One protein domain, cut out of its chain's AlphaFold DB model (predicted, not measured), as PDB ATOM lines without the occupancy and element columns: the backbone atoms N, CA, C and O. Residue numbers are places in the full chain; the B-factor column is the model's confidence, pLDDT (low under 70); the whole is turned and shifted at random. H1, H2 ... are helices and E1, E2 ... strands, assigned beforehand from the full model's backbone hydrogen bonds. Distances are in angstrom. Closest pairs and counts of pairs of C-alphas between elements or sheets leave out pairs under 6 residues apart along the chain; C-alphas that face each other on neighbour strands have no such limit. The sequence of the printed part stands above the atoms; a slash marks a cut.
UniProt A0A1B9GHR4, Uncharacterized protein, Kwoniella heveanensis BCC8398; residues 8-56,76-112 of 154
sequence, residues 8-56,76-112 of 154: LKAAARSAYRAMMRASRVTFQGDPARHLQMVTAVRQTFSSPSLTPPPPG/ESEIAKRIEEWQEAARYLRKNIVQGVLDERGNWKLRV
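AT A GLANCE: This is residues 8 to 56 and 76 to 112 of the 154 residues of an uncharacterized protein of Kwoniella heveanensis BCC8398 (UniProt A0A1B9GHR4). Three helices run lengthwise, H2 and H3 each packed on H1, and the hairpin of strands E1 and E2 lengthens the rod beyond H3. The 86 printed residues hold three named helices, then two antiparallel strands; the class is mostly helix. It is loose, radius of gyration of the C-alphas 14.9 A, spanning 53 by 24 by 18 A.

HOW THE PARTS SIT: Start at H1, residues 9 to 26: it touches H2, residues 31 to 46, in a helical hairpin, closest C-alphas Ser 23 and His 34, 6.4 A, shallow tilt 9 degrees, opposite ways. H1 touches H3, residues 76 to 96, closest C-alphas Met 19 and Ala 90, 4.6 A, shallow tilt 20 degrees, the same way. H2 and H3 are apart. E1, residues 99 to 102, and E2, residues 108 to 111, form an antiparallel hairpin; N 101 and O 109 are within hydrogen-bond range, 2.8 A. Every O i to N i+4 pair is within range in H1 and H2, 16 of 17 in H3.

IN THESE COORDINATES: Find C-alpha 9 at (-46.630, 6.938, 15.291), where H1 begins its 25.6 A; H2 spans 22.1 A, H3 29.9 A. E2 ends at C-alpha 111 (-25.446, 21.399, 37.316).

THE WHOLE: Residues 57 to 75 are not printed; C-alphas 56 and 76 are 28.4 A apart. Residues 55 to 56 have pLDDT under 70.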
ATOM      1  N   LEU A   8     -46.272   7.921  11.138       91.88
ATOM      2  CA  LEU A   8     -45.644   8.868  12.063       91.88
ATOM      3  C   LEU A   8     -45.715   8.439  13.538       91.88
ATOM      4  O   LEU A   8     -45.079   9.058  14.393       91.88
ATOM      5  N   LYS A   9     -46.435   7.357  13.884       91.44
ATOM      6  CA  LYS A   9     -46.630   6.938  15.291       91.44
ATOM      7  C   LYS A   9     -45.320   6.595  15.987       91.44
ATOM      8  O   LYS A   9     -45.145   6.901  17.166       91.44
ATOM      9  N   ALA A  10     -44.403   5.932  15.285       94.44
ATOM     10  CA  ALA A  10     -43.108   5.564  15.849       94.44
ATOM     11  C   ALA A  10     -42.249   6.806  16.139       94.44
ATOM     12  O   ALA A  10     -41.678   6.916  17.228       94.44
ATOM     13  N   ALA A  11     -42.227   7.763  15.208       94.44
ATOM     14  CA  ALA A  11     -41.504   9.024  15.346       94.44
ATOM     15  C   ALA A  11     -42.097   9.912  16.456       94.44
ATOM     16  O   ALA A  11     -41.365  10.430  17.299       94.44
ATOM     17  N   ALA A  12     -43.425  10.007  16.549       93.81
ATOM     18  CA  ALA A  12     -44.091  10.733  17.630       93.81
ATOM     19  C   ALA A  12     -43.772  10.123  19.010       93.81
ATOM     20  O   ALA A  12     -43.457  10.836  19.964       93.81
ATOM     21  N   ARG A  13     -43.771   8.785  19.125       94.31
ATOM     22  CA  ARG A  13     -43.389   8.090  20.369       94.31
ATOM     23  C   ARG A  13     -41.930   8.332  20.745       94.31
ATOM     24  O   ARG A  13     -41.630   8.472  21.934       94.31
ATOM     25  N   SER A  14     -41.015   8.350  19.775       96.25
ATOM     26  CA  SER A  14     -39.601   8.616  20.052       96.25
ATOM     27  C   SER A  14     -39.399  10.055  20.539       96.25
ATOM     28  O   SER A  14     -38.721  10.242  21.555       96.25
ATOM     29  N   ALA A  15     -40.069  11.032  19.916       95.38
ATOM     30  CA  ALA A  15     -40.075  12.437  20.326       95.38
ATOM     31  C   ALA A  15     -40.638  12.620  21.745       95.38
ATOM     32  O   ALA A  15     -39.961  13.183  22.608       95.38
ATOM     33  N   TYR A  16     -41.802  12.032  22.044       95.69
ATOM     34  CA  TYR A  16     -42.399  12.040  23.385       95.69
ATOM     35  C   TYR A  16     -41.431  11.497  24.447       95.69
ATOM     36  O   TYR A  16     -41.170  12.133  25.472       95.69
ATOM     37  N   ARG A  17     -40.818  10.332  24.192       96.38
ATOM     38  CA  ARG A  17     -39.837   9.736  25.117       96.38
ATOM     39  C   ARG A  17     -38.571  10.580  25.238       96.38
ATOM     40  O   ARG A  17     -37.927  10.544  26.287       96.38
ATOM     41  N   ALA A  18     -38.154  11.279  24.185       95.75
ATOM     42  CA  ALA A  18     -37.008  12.179  24.233       95.75
ATOM     43  C   ALA A  18     -37.302  13.393  25.124       95.75
ATOM     44  O   ALA A  18     -36.498  13.683  26.013       95.75
ATOM     45  N   MET A  19     -38.472  14.011  24.953       94.62
ATOM     46  CA  MET A  19     -38.935  15.158  25.731       94.62
ATOM     47  C   MET A  19     -39.103  14.816  27.217       94.62
ATOM     48  O   MET A  19     -38.541  15.488  28.077       94.62
ATOM     49  N   MET A  20     -39.764  13.698  27.533       94.06
ATOM     50  CA  MET A  20     -39.937  13.224  28.913       94.06
ATOM     51  C   MET A  20     -38.600  12.950  29.615       94.06
ATOM     52  O   MET A  20     -38.408  13.308  30.778       94.06
ATOM     53  N   ARG A  21     -37.646  12.336  28.900       93.19
ATOM     54  CA  ARG A  21     -36.293  12.107  29.425       93.19
ATOM     55  C   ARG A  21     -35.528  13.415  29.614       93.19
ATOM     56  O   ARG A  21     -34.857  13.557  30.626       93.19
ATOM     57  N   ALA A  22     -35.636  14.356  28.671       93.25
ATOM     58  CA  ALA A  22     -35.009  15.671  28.777       93.25
ATOM     59  C   ALA A  22     -35.537  16.436  29.995       93.25
ATOM     60  O   ALA A  22     -34.745  16.806  30.849       93.25
ATOM     61  N   SER A  23     -36.862  16.538  30.127       92.50
ATOM     62  CA  SER A  23     -37.535  17.181  31.261       92.50
ATOM     63  C   SER A  23     -37.074  16.622  32.610       92.50
ATOM     64  O   SER A  23     -36.803  17.373  33.542       92.50
ATOM     65  N   ARG A  24     -36.928  15.296  32.726       90.88
ATOM     66  CA  ARG A  24     -36.465  14.674  33.975       90.88
ATOM     67  C   ARG A  24     -35.038  15.086  34.344       90.88
ATOM     68  O   ARG A  24     -34.754  15.283  35.519       90.88
ATOM     69  N   VAL A  25     -34.147  15.182  33.357       88.81
ATOM     70  CA  VAL A  25     -32.751  15.591  33.578       88.81
ATOM     71  C   VAL A  25     -32.682  17.079  33.918       88.81
ATOM     72  O   VAL A  25     -32.003  17.457  34.868       88.81
ATOM     73  N   THR A  26     -33.421  17.918  33.191       89.38
ATOM     74  CA  THR A  26     -33.380  19.375  33.365       89.38
ATOM     75  C   THR A  26     -34.121  19.877  34.591       89.38
ATOM     76  O   THR A  26     -33.839  20.991  35.000       89.38
ATOM     77  N   PHE A  27     -35.072  19.124  35.155       90.19
ATOM     78  CA  PHE A  27     -35.889  19.553  36.302       90.19
ATOM     79  C   PHE A  27     -35.718  18.680  37.551       90.19
ATOM     80  O   PHE A  27     -36.592  18.650  38.411       90.19
ATOM     81  N   GLN A  28     -34.595  17.972  37.695       84.81
ATOM     82  CA  GLN A  28     -34.392  17.012  38.789       84.81
ATOM     83  C   GLN A  28     -34.525  17.623  40.199       84.81
ATOM     84  O   GLN A  28     -34.921  16.919  41.124       84.81
ATOM     85  N   GLY A  29     -34.184  18.905  40.379       84.94
ATOM     86  CA  GLY A  29     -34.314  19.615  41.661       84.94
ATOM     87  C   GLY A  29     -35.655  20.324  41.889       84.94
ATOM     88  O   GLY A  29     -35.853  20.884  42.960       84.94
ATOM     89  N   ASP A  30     -36.557  20.322  40.904       89.44
ATOM     90  CA  ASP A  30     -37.834  21.041  40.954       89.44
ATOM     91  C   ASP A  30     -38.981  20.116  40.500       89.44
ATOM     92  O   ASP A  30     -39.327  20.066  39.310       89.44
ATOM     93  N   PRO A  31     -39.574  19.343  41.432       89.44
ATOM     94  CA  PRO A  31     -40.612  18.381  41.089       89.44
ATOM     95  C   PRO A  31     -41.900  19.060  40.610       89.44
ATOM     96  O   PRO A  31     -42.589  18.504  39.755       89.44
ATOM     97  N   ALA A  32     -42.222  20.258  41.107       91.19
ATOM     98  CA  ALA A  32     -43.433  20.978  40.721       91.19
ATOM     99  C   ALA A  32     -43.372  21.391  39.247       91.19
ATOM    100  O   ALA A  32     -44.295  21.111  38.477       91.19
ATOM    101  N   ARG A  33     -42.247  21.975  38.823       89.88
ATOM    102  CA  ARG A  33     -42.039  22.370  37.427       89.88
ATOM    103  C   ARG A  33     -41.912  21.170  36.496       89.88
ATOM    104  O   ARG A  33     -42.456  21.199  35.390       89.88
ATOM    105  N   HIS A  34     -41.264  20.092  36.946       91.38
ATOM    106  CA  HIS A  34     -41.235  18.841  36.191       91.38
ATOM    107  C   HIS A  34     -42.653  18.309  35.935       91.38
ATOM    108  O   HIS A  34     -42.988  17.990  34.795       91.38
ATOM    109  N   LEU A  35     -43.508  18.262  36.965       92.19
ATOM    110  CA  LEU A  35     -44.888  17.790  36.837       92.19
ATOM    111  C   LEU A  35     -45.710  18.651  35.876       92.19
ATOM    112  O   LEU A  35     -46.371  18.090  35.006       92.19
ATOM    113  N   GLN A  36     -45.625  19.980  35.979       91.06
ATOM    114  CA  GLN A  36     -46.309  20.906  35.064       91.06
ATOM    115  C   GLN A  36     -45.905  20.683  33.605       91.06
ATOM    116  O   GLN A  36     -46.741  20.696  32.701       91.06
ATOM    117  N   MET A  37     -44.618  20.443  33.359       90.12
ATOM    118  CA  MET A  37     -44.153  20.146  32.012       90.12
ATOM    119  C   MET A  37     -44.660  18.784  31.529       90.12
ATOM    120  O   MET A  37     -45.106  18.658  30.391       90.12
ATOM    121  N   VAL A  38     -44.612  17.757  32.379       91.94
ATOM    122  CA  VAL A  38     -45.089  16.411  32.035       91.94
ATOM    123  C   VAL A  38     -46.583  16.413  31.716       91.94
ATOM    124  O   VAL A  38     -46.993  15.754  30.760       91.94
ATOM    125  N   THR A  39     -47.406  17.131  32.484       91.62
ATOM    126  CA  THR A  39     -48.849  17.232  32.221       91.62
ATOM    127  C   THR A  39     -49.118  17.932  30.895       91.62
ATOM    128  O   THR A  39     -49.874  17.391  30.090       91.62
ATOM    129  N   ALA A  40     -48.434  19.046  30.620       90.50
ATOM    130  CA  ALA A  40     -48.538  19.745  29.343       90.50
ATOM    131  C   ALA A  40     -48.138  18.833  28.173       90.50
ATOM    132  O   ALA A  40     -48.925  18.632  27.254       90.50
ATOM    133  N   VAL A  41     -46.967  18.184  28.235       92.12
ATOM    134  CA  VAL A  41     -46.498  17.268  27.180       92.12
ATOM    135  C   VAL A  41     -47.494  16.124  26.967       92.12
ATOM    136  O   VAL A  41     -47.840  15.806  25.834       92.12
ATOM    137  N   ARG A  42     -48.040  15.526  28.029       91.44
ATOM    138  CA  ARG A  42     -49.070  14.484  27.882       91.44
ATOM    139  C   ARG A  42     -50.327  14.994  27.179       91.44
ATOM    140  O   ARG A  42     -50.860  14.274  26.342       91.44
ATOM    141  N   GLN A  43     -50.775  16.211  27.480       89.88
ATOM    142  CA  GLN A  43     -51.920  16.827  26.804       89.88
ATOM    143  C   GLN A  43     -51.631  17.068  25.316       89.88
ATOM    144  O   GLN A  43     -52.458  16.708  24.482       89.88
ATOM    145  N   THR A  44     -50.435  17.568  24.970       89.62
ATOM    146  CA  THR A  44     -50.036  17.788  23.564       89.62
ATOM    147  C   THR A  44     -50.024  16.507  22.744       89.62
ATOM    148  O   THR A  44     -50.633  16.446  21.685       89.62
ATOM    149  N   PHE A  45     -49.387  15.447  23.249       89.94
ATOM    150  CA  PHE A  45     -49.262  14.178  22.533       89.94
ATOM    151  C   PHE A  45     -50.544  13.335  22.580       89.94
ATOM    152  O   PHE A  45     -50.646  12.338  21.864       89.94
ATOM    153  N   SER A  46     -51.515  13.715  23.416       88.38
ATOM    154  CA  SER A  46     -52.860  13.139  23.398       88.38
ATOM    155  C   SER A  46     -53.734  13.744  22.298       88.38
ATOM    156  O   SER A  46     -54.711  13.104  21.907       88.38
ATOM    157  N   SER A  47     -53.427  14.955  21.816       85.12
ATOM    158  CA  SER A  47     -54.144  15.556  20.694       85.12
ATOM    159  C   SER A  47     -53.576  15.021  19.367       85.12
ATOM    160  O   SER A  47     -52.365  14.839  19.236       85.12
ATOM    161  N   PRO A  48     -54.418  14.756  18.349       80.12
ATOM    162  CA  PRO A  48     -53.951  14.286  17.039       80.12
ATOM    163  C   PRO A  48     -53.126  15.351  16.299       80.12
ATOM    164  O   PRO A  48     -52.375  15.024  15.389       80.12
ATOM    165  N   SER A  49     -53.260  16.610  16.721       78.75
ATOM    166  CA  SER A  49     -52.625  17.798  16.153       78.75
ATOM    167  C   SER A  49     -51.228  18.076  16.737       78.75
ATOM    168  O   SER A  49     -50.470  18.861  16.173       78.75
ATOM    169  N   LEU A  50     -50.843  17.434  17.850       82.44
ATOM    170  CA  LEU A  50     -49.589  17.720  18.573       82.44
ATOM    171  C   LEU A  50     -49.429  19.204  18.960       82.44
ATOM    172  O   LEU A  50     -48.310  19.708  19.080       82.44
ATOM    173  N   THR A  51     -50.542  19.915  19.152       80.94
ATOM    174  CA  THR A  51     -50.553  21.334  19.520       80.94
ATOM    175  C   THR A  51     -50.203  21.540  20.991       80.94
ATOM    176  O   THR A  51     -50.771  20.858  21.853       80.94
ATOM    177  N   PRO A  52     -49.296  22.484  21.311       73.19
ATOM    178  CA  PRO A  52     -49.064  22.912  22.684       73.19
ATOM    179  C   PRO A  52     -50.323  23.561  23.275       73.19
ATOM    180  O   PRO A  52     -50.968  24.351  22.582       73.19
ATOM    181  N   PRO A  53     -50.695  23.268  24.540       71.56
ATOM    182  CA  PRO A  53     -51.722  24.048  25.210       71.56
ATOM    183  C   PRO A  53     -51.240  25.502  25.333       71.56
ATOM    184  O   PRO A  53     -50.045  25.730  25.556       71.56
ATOM    185  N   PRO A  54     -52.135  26.494  25.205       70.75
ATOM    186  CA  PRO A  54     -51.752  27.891  25.320       70.75
ATOM    187  C   PRO A  54     -51.139  28.190  26.705       70.75
ATOM    188  O   PRO A  54     -51.575  27.630  27.722       70.75
ATOM    189  N   PRO A  55     -50.112  29.059  26.772       59.88
ATOM    190  CA  PRO A  55     -49.465  29.418  28.030       59.88
ATOM    191  C   PRO A  55     -50.475  30.117  28.950       59.88
ATOM    192  O   PRO A  55     -51.063  31.127  28.582       59.88
ATOM    193  N   GLY A  56     -50.692  29.559  30.145       55.12
ATOM    194  CA  GLY A  56     -51.716  30.018  31.097       55.12
ATOM    195  C   GLY A  56     -52.817  28.991  31.380       55.12
ATOM    196  O   GLY A  56     -53.453  29.058  32.426       55.12
ATOM    197  N   GLU A  76     -50.192  15.638   6.706       84.56
ATOM    198  CA  GLU A  76     -49.218  14.704   7.291       84.56
ATOM    199  C   GLU A  76     -47.802  15.312   7.355       84.56
ATOM    200  O   GLU A  76     -47.040  15.065   8.296       84.56
ATOM    201  N   SER A  77     -47.473  16.181   6.395       87.31
ATOM    202  CA  SER A  77     -46.199  16.903   6.350       87.31
ATOM    203  C   SER A  77     -46.009  17.889   7.511       87.31
ATOM    204  O   SER A  77     -44.890  18.055   7.999       87.31
ATOM    205  N   GLU A  78     -47.075  18.521   7.999       89.06
ATOM    206  CA  GLU A  78     -47.008  19.445   9.132       89.06
ATOM    207  C   GLU A  78     -46.849  18.693  10.448       89.06
ATOM    208  O   GLU A  78     -46.076  19.105  11.312       89.06
ATOM    209  N   ILE A  79     -47.514  17.543  10.580       89.69
ATOM    210  CA  ILE A  79     -47.338  16.654  11.733       89.69
ATOM    211  C   ILE A  79     -45.879  16.192  11.813       89.69
ATOM    212  O   ILE A  79     -45.295  16.188  12.898       89.69
ATOM    213  N   ALA A  80     -45.267  15.844  10.679       91.31
ATOM    214  CA  ALA A  80     -43.859  15.462  10.630       91.31
ATOM    215  C   ALA A  80     -42.929  16.594  11.107       91.31
ATOM    216  O   ALA A  80     -42.072  16.345  11.957       91.31
ATOM    217  N   LYS A  81     -43.151  17.834  10.646       92.62
ATOM    218  CA  LYS A  81     -42.397  19.019  11.103       92.62
ATOM    219  C   LYS A  81     -42.544  19.238  12.605       92.62
ATOM    220  O   LYS A  81     -41.549  19.367  13.307       92.62
ATOM    221  N   ARG A  82     -43.771  19.164  13.131       91.00
ATOM    222  CA  ARG A  82     -44.026  19.288  14.576       91.00
ATOM    223  C   ARG A  82     -43.285  18.213  15.370       91.00
ATOM    224  O   ARG A  82     -42.713  18.497  16.417       91.00
ATOM    225  N   ILE A  83     -43.261  16.967  14.894       93.62
ATOM    226  CA  ILE A  83     -42.503  15.891  15.555       93.62
ATOM    227  C   ILE A  83     -41.008  16.231  15.614       93.62
ATOM    228  O   ILE A  83     -40.378  15.997  16.648       93.62
ATOM    229  N   GLU A  84     -40.446  16.775  14.538       94.38
ATOM    230  CA  GLU A  84     -39.049  17.214  14.484       94.38
ATOM    231  C   GLU A  84     -38.777  18.380  15.445       94.38
ATOM    232  O   GLU A  84     -37.855  18.289  16.258       94.38
ATOM    233  N   GLU A  85     -39.642  19.396  15.465       93.06
ATOM    234  CA  GLU A  85     -39.591  20.513  16.421       93.06
ATOM    235  C   GLU A  85     -39.579  20.009  17.872       93.06
ATOM    236  O   GLU A  85     -38.774  20.445  18.696       93.06
ATOM    237  N   TRP A  86     -40.414  19.017  18.200       93.44
ATOM    238  CA  TRP A  86     -40.427  18.399  19.529       93.44
ATOM    239  C   TRP A  86     -39.120  17.653  19.851       93.44
ATOM    240  O   TRP A  86     -38.672  17.649  21.004       93.44
ATOM    241  N   GLN A  87     -38.477  17.024  18.862       94.56
ATOM    242  CA  GLN A  87     -37.162  16.399  19.045       94.56
ATOM    243  C   GLN A  87     -36.053  17.438  19.236       94.56
ATOM    244  O   GLN A  87     -35.137  17.222  20.037       94.56
ATOM    245  N   GLU A  88     -36.117  18.555  18.522       94.31
ATOM    246  CA  GLU A  88     -35.201  19.684  18.678       94.31
ATOM    247  C   GLU A  88     -35.358  20.355  20.030       94.31
ATOM    248  O   GLU A  88     -34.366  20.515  20.738       94.31
ATOM    249  N   ALA A  89     -36.587  20.623  20.460       93.19
ATOM    250  CA  ALA A  89     -36.869  21.139  21.788       93.19
ATOM    251  C   ALA A  89     -36.304  20.205  22.873       93.19
ATOM    252  O   ALA A  89     -35.672  20.659  23.826       93.19
ATOM    253  N   ALA A  90     -36.434  18.882  22.714       94.19
ATOM    254  CA  ALA A  90     -35.858  17.927  23.659       94.19
ATOM    255  C   ALA A  90     -34.317  17.975  23.691       94.19
ATOM    256  O   ALA A  90     -33.721  17.840  24.764       94.19
ATOM    257  N   ARG A  91     -33.665  18.164  22.535       93.06
ATOM    258  CA  ARG A  91     -32.211  18.382  22.448       93.06
ATOM    259  C   ARG A  91     -31.822  19.708  23.101       93.06
ATOM    260  O   ARG A  91     -30.892  19.727  23.903       93.06
ATOM    261  N   TYR A  92     -32.564  20.774  22.815       92.94
ATOM    262  CA  TYR A  92     -32.348  22.116  23.344       92.94
ATOM    263  C   TYR A  92     -32.392  22.132  24.871       92.94
ATOM    264  O   TYR A  92     -31.458  22.631  25.491       92.94
ATOM    265  N   LEU A  93     -33.407  21.508  25.475       91.38
ATOM    266  CA  LEU A  93     -33.536  21.406  26.930       91.38
ATOM    267  C   LEU A  93     -32.291  20.788  27.574       91.38
ATOM    268  O   LEU A  93     -31.761  21.343  28.527       91.38
ATOM    269  N   ARG A  94     -31.786  19.671  27.038       90.56
ATOM    270  CA  ARG A  94     -30.608  18.995  27.612       90.56
ATOM    271  C   ARG A  94     -29.315  19.774  27.416       90.56
ATOM    272  O   ARG A  94     -28.443  19.716  28.274       90.56
ATOM    273  N   LYS A  95     -29.189  20.443  26.272       90.81
ATOM    274  CA  LYS A  95     -27.958  21.120  25.867       90.81
ATOM    275  C   LYS A  95     -27.813  22.502  26.493       90.81
ATOM    276  O   LYS A  95     -26.715  22.865  26.898       90.81
ATOM    277  N   ASN A  96     -28.912  23.245  26.589       88.88
ATOM    278  CA  ASN A  96     -28.890  24.675  26.893       88.88
ATOM    279  C   ASN A  96     -29.415  25.010  28.291       88.88
ATOM    280  O   ASN A  96     -29.055  26.050  28.837       88.88
ATOM    281  N   ILE A  97     -30.262  24.164  28.889       87.81
ATOM    282  CA  ILE A  97     -30.829  24.451  30.210       87.81
ATOM    283  C   ILE A  97     -30.029  23.732  31.291       87.81
ATOM    284  O   ILE A  97     -29.999  22.505  31.364       87.81
ATOM    285  N   VAL A  98     -29.438  24.526  32.181       86.69
ATOM    286  CA  VAL A  98     -28.761  24.067  33.396       86.69
ATOM    287  C   VAL A  98     -29.483  24.595  34.630       86.69
ATOM    288  O   VAL A  98     -30.017  25.703  34.630       86.69
ATOM    289  N   GLN A  99     -29.499  23.802  35.699       84.50
ATOM    290  CA  GLN A  99     -30.082  24.217  36.975       84.50
ATOM    291  C   GLN A  99     -28.997  24.685  37.938       84.50
ATOM    292  O   GLN A  99     -27.983  24.007  38.108       84.50
ATOM    293  N   GLY A 100     -29.235  25.805  38.618       89.12
ATOM    294  CA  GLY A 100     -28.492  26.163  39.821       89.12
ATOM    295  C   GLY A 100     -29.033  25.384  41.016       89.12
ATOM    296  O   GLY A 100     -30.241  25.357  41.237       89.12
ATOM    297  N   VAL A 101     -28.150  24.756  41.786       86.06
ATOM    298  CA  VAL A 101     -28.488  24.117  43.058       86.06
ATOM    299  C   VAL A 101     -27.789  24.842  44.184       86.06
ATOM    300  O   VAL A 101     -26.591  25.113  44.104       86.06
ATOM    301  N   LEU A 102     -28.568  25.175  45.207       89.25
ATOM    302  CA  LEU A 102     -28.071  25.801  46.415       89.25
ATOM    303  C   LEU A 102     -27.265  24.775  47.217       89.25
ATOM    304  O   LEU A 102     -27.757  23.692  47.525       89.25
ATOM    305  N   ASP A 103     -26.024  25.125  47.509       87.06
ATOM    306  CA  ASP A 103     -25.139  24.383  48.391       87.06
ATOM    307  C   ASP A 103     -25.407  24.762  49.856       87.06
ATOM    308  O   ASP A 103     -25.939  25.838  50.144       87.06
ATOM    309  N   GLU A 104     -24.979  23.922  50.796       87.19
ATOM    310  CA  GLU A 104     -25.212  24.108  52.242       87.19
ATOM    311  C   GLU A 104     -24.642  25.434  52.775       87.19
ATOM    312  O   GLU A 104     -25.111  25.987  53.765       87.19
ATOM    313  N   ARG A 105     -23.640  25.976  52.079       86.44
ATOM    314  CA  ARG A 105     -22.962  27.236  52.408       86.44
ATOM    315  C   ARG A 105     -23.660  28.481  51.842       86.44
ATOM    316  O   ARG A 105     -23.120  29.574  51.969       86.44
ATOM    317  N   GLY A 106     -24.806  28.324  51.174       89.12
ATOM    318  CA  GLY A 106     -25.542  29.419  50.529       89.12
ATOM    319  C   GLY A 106     -25.046  29.792  49.124       89.12
ATOM    320  O   GLY A 106     -25.517  30.770  48.545       89.12
ATOM    321  N   ASN A 107     -24.115  29.024  48.551       92.31
ATOM    322  CA  ASN A 107     -23.585  29.251  47.205       92.31
ATOM    323  C   ASN A 107     -24.408  28.499  46.153       92.31
ATOM    324  O   ASN A 107     -24.821  27.368  46.381       92.31
ATOM    325  N   TRP A 108     -24.590  29.079  44.967       89.56
ATOM    326  CA  TRP A 108     -25.272  28.405  43.859       89.56
ATOM    327  C   TRP A 108     -24.264  27.680  42.965       89.56
ATOM    328  O   TRP A 108     -23.406  28.307  42.345       89.56
ATOM    329  N   LYS A 109     -24.387  26.357  42.863       88.75
ATOM    330  CA  LYS A 109     -23.599  25.524  41.950       88.75
ATOM    331  C   LYS A 109     -24.436  25.149  40.732       88.75
ATOM    332  O   LYS A 109     -25.503  24.555  40.868       88.75
ATOM    333  N   LEU A 110     -23.947  25.453  39.532       88.56
ATOM    334  CA  LEU A 110     -24.594  25.020  38.291       88.56
ATOM    335  C   LEU A 110     -24.387  23.515  38.070       88.56
ATOM    336  O   LEU A 110     -23.268  23.007  38.164       88.56
ATOM    337  N   ARG A 111     -25.467  22.802  37.746       84.69
ATOM    338  CA  ARG A 111     -25.446  21.399  37.316       84.69
ATOM    339  C   ARG A 111     -25.217  21.320  35.809       84.69
ATOM    340  O   ARG A 111     -26.163  21.229  35.031       84.69
ATOM    341  N   VAL A 112     -23.951  21.382  35.418       85.88
ATOM    342  CA  VAL A 112     -23.492  21.127  34.044       85.88
ATOM    343  C   VAL A 112     -23.437  19.608  33.836       85.88
ATOM    344  O   VAL A 112     -22.960  18.894  34.717       85.88
TER     345      VAL A 112